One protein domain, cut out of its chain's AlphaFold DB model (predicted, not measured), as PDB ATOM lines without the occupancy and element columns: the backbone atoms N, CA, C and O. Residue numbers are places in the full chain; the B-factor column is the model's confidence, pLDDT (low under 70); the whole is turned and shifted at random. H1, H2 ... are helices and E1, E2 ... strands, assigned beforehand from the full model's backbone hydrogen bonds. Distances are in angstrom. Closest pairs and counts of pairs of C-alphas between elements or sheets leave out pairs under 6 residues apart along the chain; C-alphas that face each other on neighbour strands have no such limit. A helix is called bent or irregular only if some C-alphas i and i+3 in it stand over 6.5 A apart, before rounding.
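AT A GLANCE: This is residues 76 to 184 of the 184 residues of an uncharacterized protein of Ignisphaera aggregans (strain DSM 17230 / JCM 13409 / AQ1.S1) (UniProt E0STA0). A small, strongly twisted wall of three strands, E1, E2 and E3, is covered on one face by the helices H1 and H2, and H3 runs side by side with H2. After H3 an arm sticks out, residues 167 to 175, of which 167 to 168 belong to E4, and residues 177 to 183, of which 177 to 182 belong to the short helix H4. The printed part has 109 residues, with four named helices and four named strands in the order H1 E1 E2 H2 E3 H3 E4 H4, a mixed class of helices and strands. The sheet, in the order E1 E2 E3, is mixed. The whole is only just loose, close to compact, with a radius of gyration of the C-alphas of 16.1 A, and elongated, spanning 53 by 29 by 19 A.

HOW THE PARTS SIT: E1, residues 92 to 100, and E2, residues 104 to 111, form an antiparallel hairpin, with N 96 and O 108 within hydrogen-bond range at 2.8 A. E3, residues 136 to 140, is parallel to E2, with N 137 and O 107 at 2.8 A. H1, residues 77 to 87, and H2, residues 115 to 132, are on the same face of this sheet, two layers, helices on one face of a sheet. H1 has a height over the sheet of 8.9 A; its closest C-alphas to E1 are those of Lys 78 and Val 95, 6.2 A. H2, at a height of 7.8 A, lies over E3 and runs along the strands, 17 degrees on the local plane; the C-alphas of Trp 122 and Ile 138 are closest, 6.2 A. E2, H2 and E3 form a strand-helix-strand unit, two parallel neighbour strands with a helix between, its crossover right-handed. With residues 121 to 129 alone H2 touches H1, at a steep tilt of 56 degrees, opposite ways, closest at the C-alphas of Leu 85 and Ile 125, 6.4 A. With residues 119 to 127 alone H2 touches H3, residues 148 to 161, at a shallow tilt of 7 degrees, the same way, closest at the C-alphas of Leu 123 and Ala 158, 5.4 A. H3 only grazes the sheet, with residues 155 to 159. E4, residues 164 to 168, pairs with no named strand, and H4, residues 174 to 182, touches no helix. Every O i to N i+4 pair is within hydrogen-bond range in H1, H3 and H4, and 11 of 14 are in H2.

IN THESE COORDINATES: E1, 21.9 A long, bends by 51 degrees at residue 97, and E2 is 22.3 A long. H2 is 25.3 A long, with a kink of 38 degrees near residue 126; it is irregular, C-alphas 128 and 131 being 7.6 A apart. H3 measures 20.0 A. H1 begins at C-alpha 77 (68.362, 97.676, 64.015), and H4 ends at C-alpha 182 (42.283, 135.854, 56.785).

THE WHOLE: The C-alphas of Ser 76 and Phe 184 are the two farthest apart, 54.2 A. The printed part has no cut and no long link. Residues 183 to 184 have pLDDT under 70.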
ATOM      1  N   SER A  76      70.094  93.127  63.524       89.94
ATOM      2  CA  SER A  76      69.936  94.384  62.797       89.94
ATOM      3  C   SER A  76      69.011  95.346  63.551       89.94
ATOM      4  O   SER A  76      68.068  94.936  64.228       89.94
ATOM      5  N   LEU A  77      69.220  96.656  63.392       89.00
ATOM      6  CA  LEU A  77      68.362  97.676  64.015       89.00
ATOM      7  C   LEU A  77      66.890  97.524  63.617       89.00
ATOM      8  O   LEU A  77      65.998  97.685  64.450       89.00
ATOM      9  N   LYS A  78      66.645  97.147  62.356       94.19
ATOM     10  CA  LYS A  78      65.307  96.827  61.847       94.19
ATOM     11  C   LYS A  78      64.671  95.695  62.654       94.19
ATOM     12  O   LYS A  78      63.527  95.821  63.077       94.19
ATOM     13  N   GLU A  79      65.407  94.612  62.904       93.94
ATOM     14  CA  GLU A  79      64.919  93.484  63.704       93.94
ATOM     15  C   GLU A  79      64.685  93.865  65.164       93.94
ATOM     16  O   GLU A  79      63.687  93.433  65.733       93.94
ATOM     17  N   ILE A  80      65.548  94.693  65.762       93.44
ATOM     18  CA  ILE A  80      65.364  95.183  67.135       93.44
ATOM     19  C   ILE A  80      64.031  95.928  67.246       93.44
ATOM     20  O   ILE A  80      63.179  95.547  68.048       93.44
ATOM     21  N   VAL A  81      63.812  96.938  66.399       95.62
ATOM     22  CA  VAL A  81      62.580  97.743  66.415       95.62
ATOM     23  C   VAL A  81      61.358  96.876  66.117       95.62
ATOM     24  O   VAL A  81      60.357  96.950  66.831       95.62
ATOM     25  N   MET A  82      61.446  96.004  65.109       95.94
ATOM     26  CA  MET A  82      60.351  95.112  64.735       95.94
ATOM     27  C   MET A  82      59.988  94.141  65.867       95.94
ATOM     28  O   MET A  82      58.809  93.965  66.169       95.94
ATOM     29  N   ASN A  83      60.974  93.531  66.528       95.00
ATOM     30  CA  ASN A  83      60.738  92.606  67.636       95.00
ATOM     31  C   ASN A  83      60.172  93.325  68.862       95.00
ATOM     32  O   ASN A  83      59.249  92.814  69.495       95.00
ATOM     33  N   SER A  84      60.668  94.523  69.171       95.50
ATOM     34  CA  SER A  84      60.146  95.327  70.274       95.50
ATOM     35  C   SER A  84      58.699  95.770  70.031       95.50
ATOM     36  O   SER A  84      57.888  95.691  70.951       95.50
ATOM     37  N   LEU A  85      58.332  96.158  68.804       96.75
ATOM     38  CA  LEU A  85      56.945  96.478  68.446       96.75
ATOM     39  C   LEU A  85      56.036  95.238  68.479       96.75
ATOM     40  O   LEU A  85      54.920  95.309  68.994       96.75
ATOM     41  N   ARG A  86      56.518  94.078  68.011       96.38
ATOM     42  CA  ARG A  86      55.777  92.806  68.113       96.38
ATOM     43  C   ARG A  86      55.533  92.408  69.564       96.38
ATOM     44  O   ARG A  86      54.436  91.972  69.889       96.38
ATOM     45  N   GLY A  87      56.523  92.601  70.436       96.75
ATOM     46  CA  GLY A  87      56.388  92.355  71.874       96.75
ATOM     47  C   GLY A  87      55.325  93.228  72.548       96.75
ATOM     48  O   GLY A  87      54.763  92.828  73.562       96.75
ATOM     49  N   LEU A  88      55.010  94.389  71.966       96.69
ATOM     50  CA  LEU A  88      53.925  95.269  72.409       96.69
ATOM     51  C   LEU A  88      52.556  94.900  71.810       96.69
ATOM     52  O   LEU A  88      51.558  95.500  72.199       96.69
ATOM     53  N   GLY A  89      52.496  93.946  70.876       96.94
ATOM     54  CA  GLY A  89      51.276  93.594  70.143       96.94
ATOM     55  C   GLY A  89      50.917  94.566  69.014       96.94
ATOM     56  O   GLY A  89      49.775  94.566  68.560       96.94
ATOM     57  N   ALA A  90      51.862  95.395  68.553       97.06
ATOM     58  CA  ALA A  90      51.596  96.376  67.505       97.06
ATOM     59  C   ALA A  90      51.339  95.702  66.138       97.06
ATOM     60  O   ALA A  90      52.075  94.780  65.761       97.06
ATOM     61  N   PRO A  91      50.351  96.173  65.354       97.12
ATOM     62  CA  PRO A  91      50.072  95.651  64.019       97.12
ATOM     63  C   PRO A  91      51.021  96.280  62.985       97.12
ATOM     64  O   PRO A  91      50.687  97.251  62.311       97.12
ATOM     65  N   ILE A  92      52.245  95.759  62.901       97.69
ATOM     66  CA  ILE A  92      53.313  96.299  62.041       97.69
ATOM     67  C   ILE A  92      53.103  95.880  60.583       97.69
ATOM     68  O   ILE A  92      52.992  94.688  60.298       97.69
ATOM     69  N   LEU A  93      53.147  96.848  59.668       97.00
ATOM     70  CA  LEU A  93      53.215  96.617  58.224       97.00
ATOM     71  C   LEU A  93      54.658  96.586  57.724       97.00
ATOM     72  O   LEU A  93      55.046  95.650  57.030       97.00
ATOM     73  N   ASP A  94      55.458  97.583  58.100       97.12
ATOM     74  CA  ASP A  94      56.876  97.643  57.744       97.12
ATOM     75  C   ASP A  94      57.685  98.454  58.762       97.12
ATOM     76  O   ASP A  94      57.141  99.249  59.531       97.12
ATOM     77  N   VAL A  95      58.998  98.233  58.757       97.31
ATOM     78  CA  VAL A  95      59.994  99.031  59.467       97.31
ATOM     79  C   VAL A  95      61.126  99.343  58.499       97.31
ATOM     80  O   VAL A  95      61.825  98.441  58.034       97.31
ATOM     81  N   GLU A  96      61.365 100.617  58.247       96.94
ATOM     82  CA  GLU A  96      62.469 101.090  57.424       96.94
ATOM     83  C   GLU A  96      63.532 101.755  58.290       96.94
ATOM     84  O   GLU A  96      63.223 102.391  59.297       96.94
ATOM     85  N   ILE A  97      64.794 101.632  57.884       95.62
ATOM     86  CA  ILE A  97      65.882 102.420  58.457       95.62
ATOM     87  C   ILE A  97      66.201 103.527  57.463       95.62
ATOM     88  O   ILE A  97      66.504 103.251  56.304       95.62
ATOM     89  N   ARG A  98      66.111 104.772  57.920       95.00
ATOM     90  CA  ARG A  98      66.312 105.970  57.108       95.00
ATOM     91  C   ARG A  98      67.380 106.860  57.735       95.00
ATOM     92  O   ARG A  98      67.744 106.703  58.900       95.00
ATOM     93  N   TYR A  99      67.884 107.791  56.936       91.75
ATOM     94  CA  TYR A  99      68.774 108.851  57.383       91.75
ATOM     95  C   TYR A  99      68.127 110.194  57.063       91.75
ATOM     96  O   TYR A  99      67.664 110.393  55.942       91.75
ATOM     97  N   GLY A 100      68.084 111.090  58.044       86.25
ATOM     98  CA  GLY A 100      67.567 112.445  57.881       86.25
ATOM     99  C   GLY A 100      68.587 113.457  58.372       86.25
ATOM    100  O   GLY A 100      69.232 113.240  59.403       86.25
ATOM    101  N   GLU A 101      68.736 114.562  57.652       81.31
ATOM    102  CA  GLU A 101      69.558 115.681  58.107       81.31
ATOM    103  C   GLU A 101      69.027 116.214  59.457       81.31
ATOM    104  O   GLU A 101      67.822 116.257  59.694       81.31
ATOM    105  N   GLY A 102      69.920 116.494  60.413       79.25
ATOM    106  CA  GLY A 102      69.571 116.860  61.800       79.25
ATOM    107  C   GLY A 102      69.145 115.697  62.717       79.25
ATOM    108  O   GLY A 102      69.384 115.737  63.924       79.25
ATOM    109  N   ILE A 103      68.593 114.612  62.163       83.75
ATOM    110  CA  ILE A 103      68.156 113.424  62.925       83.75
ATOM    111  C   ILE A 103      69.267 112.375  63.021       83.75
ATOM    112  O   ILE A 103      69.444 111.736  64.063       83.75
ATOM    113  N   GLY A 104      70.011 112.189  61.931       88.69
ATOM    114  CA  GLY A 104      70.896 111.050  61.721       88.69
ATOM    115  C   GLY A 104      70.122 109.790  61.322       88.69
ATOM    116  O   GLY A 104      69.062 109.863  60.704       88.69
ATOM    117  N   LEU A 105      70.660 108.622  61.679       91.88
ATOM    118  CA  LEU A 105      70.009 107.331  61.449       91.88
ATOM    119  C   LEU A 105      68.779 107.177  62.360       91.88
ATOM    120  O   LEU A 105      68.891 107.355  63.577       91.88
ATOM    121  N   TYR A 106      67.635 106.804  61.788       94.12
ATOM    122  CA  TYR A 106      66.392 106.554  62.519       94.12
ATOM    123  C   TYR A 106      65.598 105.391  61.920       94.12
ATOM    124  O   TYR A 106      65.780 105.024  60.759       94.12
ATOM    125  N   ALA A 107      64.702 104.813  62.717       96.50
ATOM    126  CA  ALA A 107      63.742 103.824  62.249       96.50
ATOM    127  C   ALA A 107      62.369 104.467  62.026       96.50
ATOM    128  O   ALA A 107      61.902 105.243  62.860       96.50
ATOM    129  N   LEU A 108      61.708 104.117  60.930       97.81
ATOM    130  CA  LEU A 108      60.337 104.506  60.621       97.81
ATOM    131  C   LEU A 108      59.480 103.243  60.561       97.81
ATOM    132  O   LEU A 108      59.701 102.405  59.690       97.81
ATOM    133  N   ALA A 109      58.529 103.086  61.479       98.12
ATOM    134  CA  ALA A 109      57.617 101.948  61.470       98.12
ATOM    135  C   ALA A 109      56.217 102.365  61.018       98.12
ATOM    136  O   ALA A 109      55.648 103.308  61.561       98.12
ATOM    137  N   THR A 110      55.651 101.611  60.080       98.44
ATOM    138  CA  THR A 110      54.283 101.797  59.592       98.44
ATOM    139  C   THR A 110      53.363 100.787  60.267       98.44
ATOM    140  O   THR A 110      53.606  99.580  60.180       98.44
ATOM    141  N   LEU A 111      52.306 101.256  60.932       98.56
ATOM    142  CA  LEU A 111      51.339 100.423  61.654       98.56
ATOM    143  C   LEU A 111      49.955 100.443  60.984       98.56
ATOM    144  O   LEU A 111      49.469 101.497  60.577       98.56
ATOM    145  N   SER A 112      49.276  99.297  60.910       98.25
ATOM    146  CA  SER A 112      47.926  99.189  60.332       98.25
ATOM    147  C   SER A 112      46.809  99.439  61.352       98.25
ATOM    148  O   SER A 112      45.891  98.630  61.487       98.25
ATOM    149  N   CYS A 113      46.905 100.520  62.120       98.31
ATOM    150  CA  CYS A 113      45.907 100.922  63.115       98.31
ATOM    151  C   CYS A 113      45.575 102.412  62.992       98.31
ATOM    152  O   CYS A 113      46.186 103.122  62.193       98.31
ATOM    153  N   ASP A 114      44.611 102.882  63.782       98.50
ATOM    154  CA  ASP A 114      44.267 104.303  63.870       98.50
ATOM    155  C   ASP A 114      45.337 105.102  64.636       98.50
ATOM    156  O   ASP A 114      46.160 104.538  65.374       98.50
ATOM    157  N   ALA A 115      45.321 106.425  64.456       98.19
ATOM    158  CA  ALA A 115      46.320 107.343  64.996       98.19
ATOM    159  C   ALA A 115      46.484 107.213  66.511       98.19
ATOM    160  O   ALA A 115      47.611 107.110  66.994       98.19
ATOM    161  N   ARG A 116      45.383 107.167  67.271       98.19
ATOM    162  CA  ARG A 116      45.414 107.042  68.736       98.19
ATOM    163  C   ARG A 116      46.250 105.847  69.184       98.19
ATOM    164  O   ARG A 116      47.168 106.001  69.989       98.19
ATOM    165  N   GLN A 117      45.989 104.669  68.615       98.12
ATOM    166  CA  GLN A 117      46.750 103.460  68.939       98.12
ATOM    167  C   GLN A 117      48.210 103.568  68.498       98.12
ATOM    168  O   GLN A 117      49.108 103.180  69.246       98.12
ATOM    169  N   ALA A 118      48.466 104.109  67.307       98.44
ATOM    170  CA  ALA A 118      49.822 104.270  66.793       98.44
ATOM    171  C   ALA A 118      50.676 105.177  67.696       98.44
ATOM    172  O   ALA A 118      51.816 104.842  68.022       98.44
ATOM    173  N   LEU A 119      50.100 106.286  68.166       98.25
ATOM    174  CA  LEU A 119      50.735 107.219  69.095       98.25
ATOM    175  C   LEU A 119      50.988 106.583  70.471       98.25
ATOM    176  O   LEU A 119      52.053 106.780  71.061       98.25
ATOM    177  N   GLU A 120      50.065 105.761  70.975       97.94
ATOM    178  CA  GLU A 120      50.291 104.985  72.199       97.94
ATOM    179  C   GLU A 120      51.436 103.975  72.046       97.94
ATOM    180  O   GLU A 120      52.271 103.843  72.948       97.94
ATOM    181  N   TYR A 121      51.504 103.267  70.914       98.31
ATOM    182  CA  TYR A 121      52.627 102.379  70.615       98.31
ATOM    183  C   TYR A 121      53.934 103.151  70.522       98.31
ATOM    184  O   TYR A 121      54.942 102.680  71.049       98.31
ATOM    185  N   TRP A 122      53.915 104.346  69.930       97.94
ATOM    186  CA  TRP A 122      55.094 105.192  69.828       97.94
ATOM    187  C   TRP A 122      55.676 105.536  71.206       97.94
ATOM    188  O   TRP A 122      56.870 105.365  71.450       97.94
ATOM    189  N   LEU A 123      54.829 105.930  72.159       97.12
ATOM    190  CA  LEU A 123      55.289 106.240  73.514       97.12
ATOM    191  C   LEU A 123      55.893 105.037  74.245       97.12
ATOM    192  O   LEU A 123      56.800 105.231  75.057       97.12
ATOM    193  N   LYS A 124      55.383 103.829  73.980       96.88
ATOM    194  CA  LYS A 124      55.854 102.573  74.587       96.88
ATOM    195  C   LYS A 124      57.151 102.087  73.941       96.88
ATOM    196  O   LYS A 124      58.073 101.678  74.642       96.88
ATOM    197  N   ILE A 125      57.244 102.133  72.611       96.06
ATOM    198  CA  ILE A 125      58.416 101.623  71.891       96.06
ATOM    199  C   ILE A 125      59.658 102.456  72.185       96.06
ATOM    200  O   ILE A 125      60.726 101.879  72.363       96.06
ATOM    201  N   VAL A 126      59.513 103.780  72.308       94.50
ATOM    202  CA  VAL A 126      60.627 104.680  72.634       94.50
ATOM    203  C   VAL A 126      61.285 104.296  73.962       94.50
ATOM    204  O   VAL A 126      62.510 104.323  74.058       94.50
ATOM    205  N   ASP A 127      60.508 103.868  74.959       92.50
ATOM    206  CA  ASP A 127      61.067 103.394  76.229       92.50
ATOM    207  C   ASP A 127      61.820 102.065  76.050       92.50
ATOM    208  O   ASP A 127      62.932 101.911  76.558       92.50
ATOM    209  N   ASN A 128      61.253 101.128  75.283       92.06
ATOM    210  CA  ASN A 128      61.837  99.801  75.052       92.06
ATOM    211  C   ASN A 128      63.158  99.848  74.274       92.06
ATOM    212  O   ASN A 128      64.040  99.020  74.500       92.06
ATOM    213  N   VAL A 129      63.296 100.795  73.344       90.69
ATOM    214  CA  VAL A 129      64.469 100.897  72.458       90.69
ATOM    215  C   VAL A 129      65.473 101.960  72.903       90.69
ATOM    216  O   VAL A 129      66.497 102.155  72.249       90.69
ATOM    217  N   ARG A 130      65.231 102.617  74.044       86.94
ATOM    218  CA  ARG A 130      66.070 103.709  74.557       86.94
ATOM    219  C   ARG A 130      67.545 103.325  74.698       86.94
ATOM    220  O   ARG A 130      68.415 104.147  74.427       86.94
ATOM    221  N   GLY A 131      67.830 102.076  75.072       85.25
ATOM    222  CA  GLY A 131      69.196 101.560  75.228       85.25
ATOM    223  C   GLY A 131      70.019 101.529  73.935       85.25
ATOM    224  O   GLY A 131      71.243 101.499  74.003       85.25
ATOM    225  N   TYR A 132      69.371 101.584  72.769       86.31
ATOM    226  CA  TYR A 132      70.043 101.561  71.468       86.31
ATOM    227  C   TYR A 132      70.319 102.961  70.905       86.31
ATOM    228  O   TYR A 132      70.982 103.077  69.880       86.31
ATOM    229  N   ASN A 133      69.835 104.023  71.565       84.00
ATOM    230  CA  ASN A 133      70.032 105.423  71.168       84.00
ATOM    231  C   ASN A 133      69.640 105.731  69.704       84.00
ATOM    232  O   ASN A 133      70.278 106.541  69.021       84.00
ATOM    233  N   ILE A 134      68.591 105.064  69.216       86.00
ATOM    234  CA  ILE A 134      68.064 105.238  67.861       86.00
ATOM    235  C   ILE A 134      66.669 105.848  67.945       86.00
ATOM    236  O   ILE A 134      65.788 105.254  68.574       86.00
ATOM    237  N   PRO A 135      66.446 107.005  67.302       93.81
ATOM    238  CA  PRO A 135      65.114 107.552  67.123       93.81
ATOM    239  C   PRO A 135      64.212 106.574  66.373       93.81
ATOM    240  O   PRO A 135      64.596 106.020  65.341       93.81
ATOM    241  N   VAL A 136      62.997 106.395  66.878       96.25
ATOM    242  CA  VAL A 136      61.946 105.636  66.203       96.25
ATOM    243  C   VAL A 136      60.794 106.586  65.949       96.25
ATOM    244  O   VAL A 136      60.361 107.272  66.867       96.25
ATOM    245  N   PHE A 137      60.295 106.607  64.724       96.81
ATOM    246  CA  PHE A 137      59.108 107.347  64.319       96.81
ATOM    247  C   PHE A 137      58.038 106.361  63.866       96.81
ATOM    248  O   PHE A 137      58.354 105.285  63.351       96.81
ATOM    249  N   ILE A 138      56.776 106.728  64.070       97.62
ATOM    250  CA  ILE A 138      55.628 105.890  63.735       97.62
ATOM    251  C   ILE A 138      54.759 106.606  62.706       97.62
ATOM    252  O   ILE A 138      54.381 107.759  62.901       97.62
ATOM    253  N   THR A 139      54.413 105.893  61.643       97.81
ATOM    254  CA  THR A 139      53.335 106.230  60.713       97.81
ATOM    255  C   THR A 139      52.214 105.212  60.866       97.81
ATOM    256  O   THR A 139      52.411 104.096  61.355       97.81
ATOM    257  N   TRP A 140      51.011 105.589  60.452       98.31
ATOM    258  CA  TRP A 140      49.845 104.720  60.518       98.31
ATOM    259  C   TRP A 140      49.012 104.824  59.247       98.31
ATOM    260  O   TRP A 140      49.070 105.826  58.539       98.31
ATOM    261  N   THR A 141      48.252 103.771  58.954       98.19
ATOM    262  CA  THR A 141      47.393 103.711  57.760       98.19
ATOM    263  C   THR A 141      45.902 103.809  58.074       98.19
ATOM    264  O   THR A 141      45.098 103.852  57.148       98.19
ATOM    265  N   GLY A 142      45.518 103.766  59.355       96.88
ATOM    266  CA  GLY A 142      44.134 103.931  59.797       96.88
ATOM    267  C   GLY A 142      43.687 105.391  59.835       96.88
ATOM    268  O   GLY A 142      44.341 106.288  59.299       96.88
ATOM    269  N   SER A 143      42.560 105.631  60.494       97.56
ATOM    270  CA  SER A 143      41.967 106.962  60.618       97.56
ATOM    271  C   SER A 143      42.763 107.844  61.579       97.56
ATOM    272  O   SER A 143      43.314 107.374  62.575       97.56
ATOM    273  N   THR A 144      42.769 109.152  61.324       97.31
ATOM    274  CA  THR A 144      43.263 110.146  62.287       97.31
ATOM    275  C   THR A 144      42.151 110.499  63.276       97.31
ATOM    276  O   THR A 144      41.409 111.456  63.077       97.31
ATOM    277  N   ASP A 145      42.011 109.691  64.330       97.25
ATOM    278  CA  ASP A 145      40.947 109.736  65.352       97.25
ATOM    279  C   ASP A 145      41.325 110.534  66.623       97.25
ATOM    280  O   ASP A 145      40.792 110.326  67.721       97.25
ATOM    281  N   VAL A 146      42.271 111.459  66.479       96.50
ATOM    282  CA  VAL A 146      42.776 112.327  67.549       96.50
ATOM    283  C   VAL A 146      42.698 113.782  67.110       96.50
ATOM    284  O   VAL A 146      42.926 114.104  65.944       96.50
ATOM    285  N   MET A 147      42.376 114.670  68.050       97.00
ATOM    286  CA  MET A 147      42.398 116.108  67.783       97.00
ATOM    287  C   MET A 147      43.843 116.603  67.628       97.00
ATOM    288  O   MET A 147      44.748 116.018  68.238       97.00
ATOM    289  N   PRO A 148      44.090 117.674  66.855       95.44
ATOM    290  CA  PRO A 148      45.436 118.208  66.647       95.44
ATOM    291  C   PRO A 148      46.198 118.505  67.948       95.44
ATOM    292  O   PRO A 148      47.382 118.191  68.060       95.44
ATOM    293  N   GLU A 149      45.522 119.038  68.967       95.75
ATOM    294  CA  GLU A 149      46.107 119.348  70.275       95.75
ATOM    295  C   GLU A 149      46.532 118.077  71.021       95.75
ATOM    296  O   GLU A 149      47.617 118.020  71.603       95.75
ATOM    297  N   GLU A 150      45.704 117.028  70.969       95.06
ATOM    298  CA  GLU A 150      46.020 115.717  71.550       95.06
ATOM    299  C   GLU A 150      47.211 115.085  70.816       95.06
ATOM    300  O   GLU A 150      48.155 114.610  71.452       95.06
ATOM    301  N   MET A 151      47.217 115.148  69.482       95.44
ATOM    302  CA  MET A 151      48.322 114.661  68.658       95.44
ATOM    303  C   MET A 151      49.637 115.377  69.001       95.44
ATOM    304  O   MET A 151      50.656 114.716  69.209       95.44
ATOM    305  N   GLY A 152      49.609 116.705  69.141       94.56
ATOM    306  CA  GLY A 152      50.766 117.502  69.550       94.56
ATOM    307  C   GLY A 152      51.337 117.071  70.906       94.56
ATOM    308  O   GLY A 152      52.557 116.967  71.056       94.56
ATOM    309  N   ILE A 153      50.479 116.727  71.874       96.00
ATOM    310  CA  ILE A 153      50.905 116.203  73.183       96.00
ATOM    311  C   ILE A 153      51.627 114.857  73.034       96.00
ATOM    312  O   ILE A 153      52.678 114.659  73.652       96.00
ATOM    313  N   TYR A 154      51.094 113.928  72.234       96.56
ATOM    314  CA  TYR A 154      51.741 112.632  71.997       96.56
ATOM    315  C   TYR A 154      53.099 112.789  71.311       96.56
ATOM    316  O   TYR A 154      54.089 112.235  71.794       96.56
ATOM    317  N   ILE A 155      53.152 113.580  70.235       94.62
ATOM    318  CA  ILE A 155      54.383 113.855  69.485       94.62
ATOM    319  C   ILE A 155      55.424 114.478  70.417       94.62
ATOM    320  O   ILE A 155      56.522 113.942  70.556       94.62
ATOM    321  N   GLY A 156      55.074 115.556  71.124       94.31
ATOM    322  CA  GLY A 156      55.996 116.243  72.027       94.31
ATOM    323  C   GLY A 156      56.563 115.318  73.106       94.31
ATOM    324  O   GLY A 156      57.765 115.332  73.368       94.31
ATOM    325  N   ARG A 157      55.729 114.444  73.687       95.56
ATOM    326  CA  ARG A 157      56.176 113.436  74.664       95.56
ATOM    327  C   ARG A 157      57.127 112.410  74.051       95.56
ATOM    328  O   ARG A 157      58.132 112.085  74.681       95.56
ATOM    329  N   ALA A 158      56.827 111.896  72.860       95.31
ATOM    330  CA  ALA A 158      57.682 110.921  72.185       95.31
ATOM    331  C   ALA A 158      59.054 111.523  71.849       95.31
ATOM    332  O   ALA A 158      60.086 110.929  72.165       95.31
ATOM    333  N   LEU A 159      59.073 112.737  71.291       93.44
ATOM    334  CA  LEU A 159      60.302 113.455  70.949       93.44
ATOM    335  C   LEU A 159      61.143 113.782  72.189       93.44
ATOM    336  O   LEU A 159      62.344 113.507  72.204       93.44
ATOM    337  N   ALA A 160      60.512 114.260  73.266       92.12
ATOM    338  CA  ALA A 160      61.200 114.532  74.525       92.12
ATOM    339  C   ALA A 160      61.866 113.270  75.103       92.12
ATOM    340  O   ALA A 160      63.015 113.319  75.544       92.12
ATOM    341  N   LYS A 161      61.189 112.114  75.049       92.88
ATOM    342  CA  LYS A 161      61.766 110.832  75.487       92.88
ATOM    343  C   LYS A 161      62.973 110.397  74.650       92.88
ATOM    344  O   LYS A 161      63.878 109.755  75.182       92.88
ATOM    345  N   MET A 162      62.999 110.764  73.371       92.06
ATOM    346  CA  MET A 162      64.125 110.521  72.464       92.06
ATOM    347  C   MET A 162      65.231 111.585  72.561       92.06
ATOM    348  O   MET A 162      66.232 111.467  71.859       92.06
ATOM    349  N   ASN A 163      65.081 112.600  73.423       89.00
ATOM    350  CA  ASN A 163      65.975 113.762  73.508       89.00
ATOM    351  C   ASN A 163      66.116 114.507  72.164       89.00
ATOM    352  O   ASN A 163      67.209 114.913  71.753       89.00
ATOM    353  N   ILE A 164      64.986 114.636  71.470       87.12
ATOM    354  CA  ILE A 164      64.854 115.316  70.190       87.12
ATOM    355  C   ILE A 164      64.094 116.620  70.406       87.12
ATOM    356  O   ILE A 164      62.976 116.618  70.926       87.12
ATOM    357  N   PHE A 165      64.687 117.721  69.961       81.12
ATOM    358  CA  PHE A 165      64.089 119.045  70.009       81.12
ATOM    359  C   PHE A 165      63.640 119.464  68.615       81.12
ATOM    360  O   PHE A 165      64.391 119.347  67.645       81.12
ATOM    361  N   LEU A 166      62.408 119.961  68.524       75.88
ATOM    362  CA  LEU A 166      61.903 120.575  67.306       75.88
ATOM    363  C   LEU A 166      62.417 122.007  67.225       75.88
ATOM    364  O   LEU A 166      62.198 122.809  68.133       75.88
ATOM    365  N   ALA A 167      63.070 122.315  66.120       73.00
ATOM    366  CA  ALA A 167      63.309 123.662  65.656       73.00
ATOM    367  C   ALA A 167      62.613 123.828  64.307       73.00
ATOM    368  O   ALA A 167      62.321 122.867  63.601       73.00
ATOM    369  N   THR A 168      62.330 125.062  63.935       72.69
ATOM    370  CA  THR A 168      61.902 125.381  62.578       72.69
ATOM    371  C   THR A 168      63.117 125.891  61.829       72.69
ATOM    372  O   THR A 168      63.966 126.569  62.410       72.69
ATOM    373  N   GLU A 169      63.247 125.532  60.555       71.69
ATOM    374  CA  GLU A 169      64.377 126.001  59.741       71.69
ATOM    375  C   GLU A 169      64.373 127.530  59.627       71.69
ATOM    376  O   GLU A 169      65.408 128.193  59.687       71.69
ATOM    377  N   LYS A 170      63.168 128.093  59.525       77.62
ATOM    378  CA  LYS A 170      62.912 129.530  59.505       77.62
ATOM    379  C   LYS A 170      62.030 129.903  60.695       77.62
ATOM    380  O   LYS A 170      61.195 129.094  61.107       77.62
ATOM    381  N   PRO A 171      62.177 131.111  61.257       79.19
ATOM    382  CA  PRO A 171      61.230 131.622  62.240       79.19
ATOM    383  C   PRO A 171      59.805 131.584  61.675       79.19
ATOM    384  O   PRO A 171      59.585 131.989  60.534       79.19
ATOM    385  N   ILE A 172      58.849 131.104  62.469       80.62
ATOM    386  CA  ILE A 172      57.431 131.182  62.114       80.62
ATOM    387  C   ILE A 172      56.956 132.606  62.402       80.62
ATOM    388  O   ILE A 172      56.918 133.028  63.558       80.62
ATOM    389  N   ASP A 173      56.577 133.333  61.354       86.00
ATOM    390  CA  ASP A 173      55.907 134.624  61.480       86.00
ATOM    391  C   ASP A 173      54.393 134.408  61.589       86.00
ATOM    392  O   ASP A 173      53.690 134.225  60.596       86.00
ATOM    393  N   ILE A 174      53.898 134.378  62.829       84.50
ATOM    394  CA  ILE A 174      52.482 134.120  63.125       84.50
ATOM    395  C   ILE A 174      51.589 135.235  62.570       84.50
ATOM    396  O   ILE A 174      50.474 134.956  62.136       84.50
ATOM    397  N   VAL A 175      52.068 136.484  62.573       86.81
ATOM    398  CA  VAL A 175      51.286 137.627  62.080       86.81
ATOM    399  C   VAL A 175      51.075 137.472  60.584       86.81
ATOM    400  O   VAL A 175      49.933 137.482  60.133       86.81
ATOM    401  N   LYS A 176      52.159 137.200  59.849       87.00
ATOM    402  CA  LYS A 176      52.098 136.964  58.409       87.00
ATOM    403  C   LYS A 176      51.139 135.823  58.044       87.00
ATOM    404  O   LYS A 176      50.341 135.974  57.128       87.00
ATOM    405  N   ILE A 177      51.179 134.702  58.772       87.75
ATOM    406  CA  ILE A 177      50.282 133.558  58.516       87.75
ATOM    407  C   ILE A 177      48.811 133.947  58.712       87.75
ATOM    408  O   ILE A 177      47.961 133.575  57.908       87.75
ATOM    409  N   ILE A 178      48.492 134.698  59.770       88.44
ATOM    410  CA  ILE A 178      47.114 135.148  60.022       88.44
ATOM    411  C   ILE A 178      46.652 136.111  58.922       88.44
ATOM    412  O   ILE A 178      45.520 135.990  58.461       88.44
ATOM    413  N   GLU A 179      47.510 137.038  58.492       91.50
ATOM    414  CA  GLU A 179      47.210 137.967  57.394       91.50
ATOM    415  C   GLU A 179      46.918 137.219  56.083       91.50
ATOM    416  O   GLU A 179      45.922 137.518  55.425       91.50
ATOM    417  N   GLU A 180      47.717 136.204  55.740       90.00
ATOM    418  CA  GLU A 180      47.548 135.396  54.522       90.00
ATOM    419  C   GLU A 180      46.271 134.534  54.542       90.00
ATOM    420  O   GLU A 180      45.566 134.460  53.535       90.00
ATOM    421  N   GLU A 181      45.940 133.913  55.677       84.25
ATOM    422  CA  GLU A 181      44.753 133.052  55.819       84.25
ATOM    423  C   GLU A 181      43.441 133.855  55.907       84.25
ATOM    424  O   GLU A 181      42.392 133.405  55.441       84.25
ATOM    425  N   TRP A 182      43.480 135.047  56.510       87.56
ATOM    426  CA  TRP A 182      42.283 135.854  56.785       87.56
ATOM    427  C   TRP A 182      42.122 137.052  55.837       87.56
ATOM    428  O   TRP A 182      41.081 137.709  55.871       87.56
ATOM    429  N   GLY A 183      43.098 137.302  54.958       69.38
ATOM    430  CA  GLY A 183      43.028 138.303  53.892       69.38
ATOM    431  C   GLY A 183      43.009 139.754  54.383       69.38
ATOM    432  O   GLY A 183      42.251 140.558  53.833       69.38
ATOM    433  N   PHE A 184      43.784 140.066  55.425       55.69
ATOM    434  CA  PHE A 184      43.942 141.434  55.940       55.69
ATOM    435  C   PHE A 184      44.843 142.309  55.060       55.69
ATOM    436  O   PHE A 184      45.768 141.768  54.413       55.69
TER     437      PHE A 184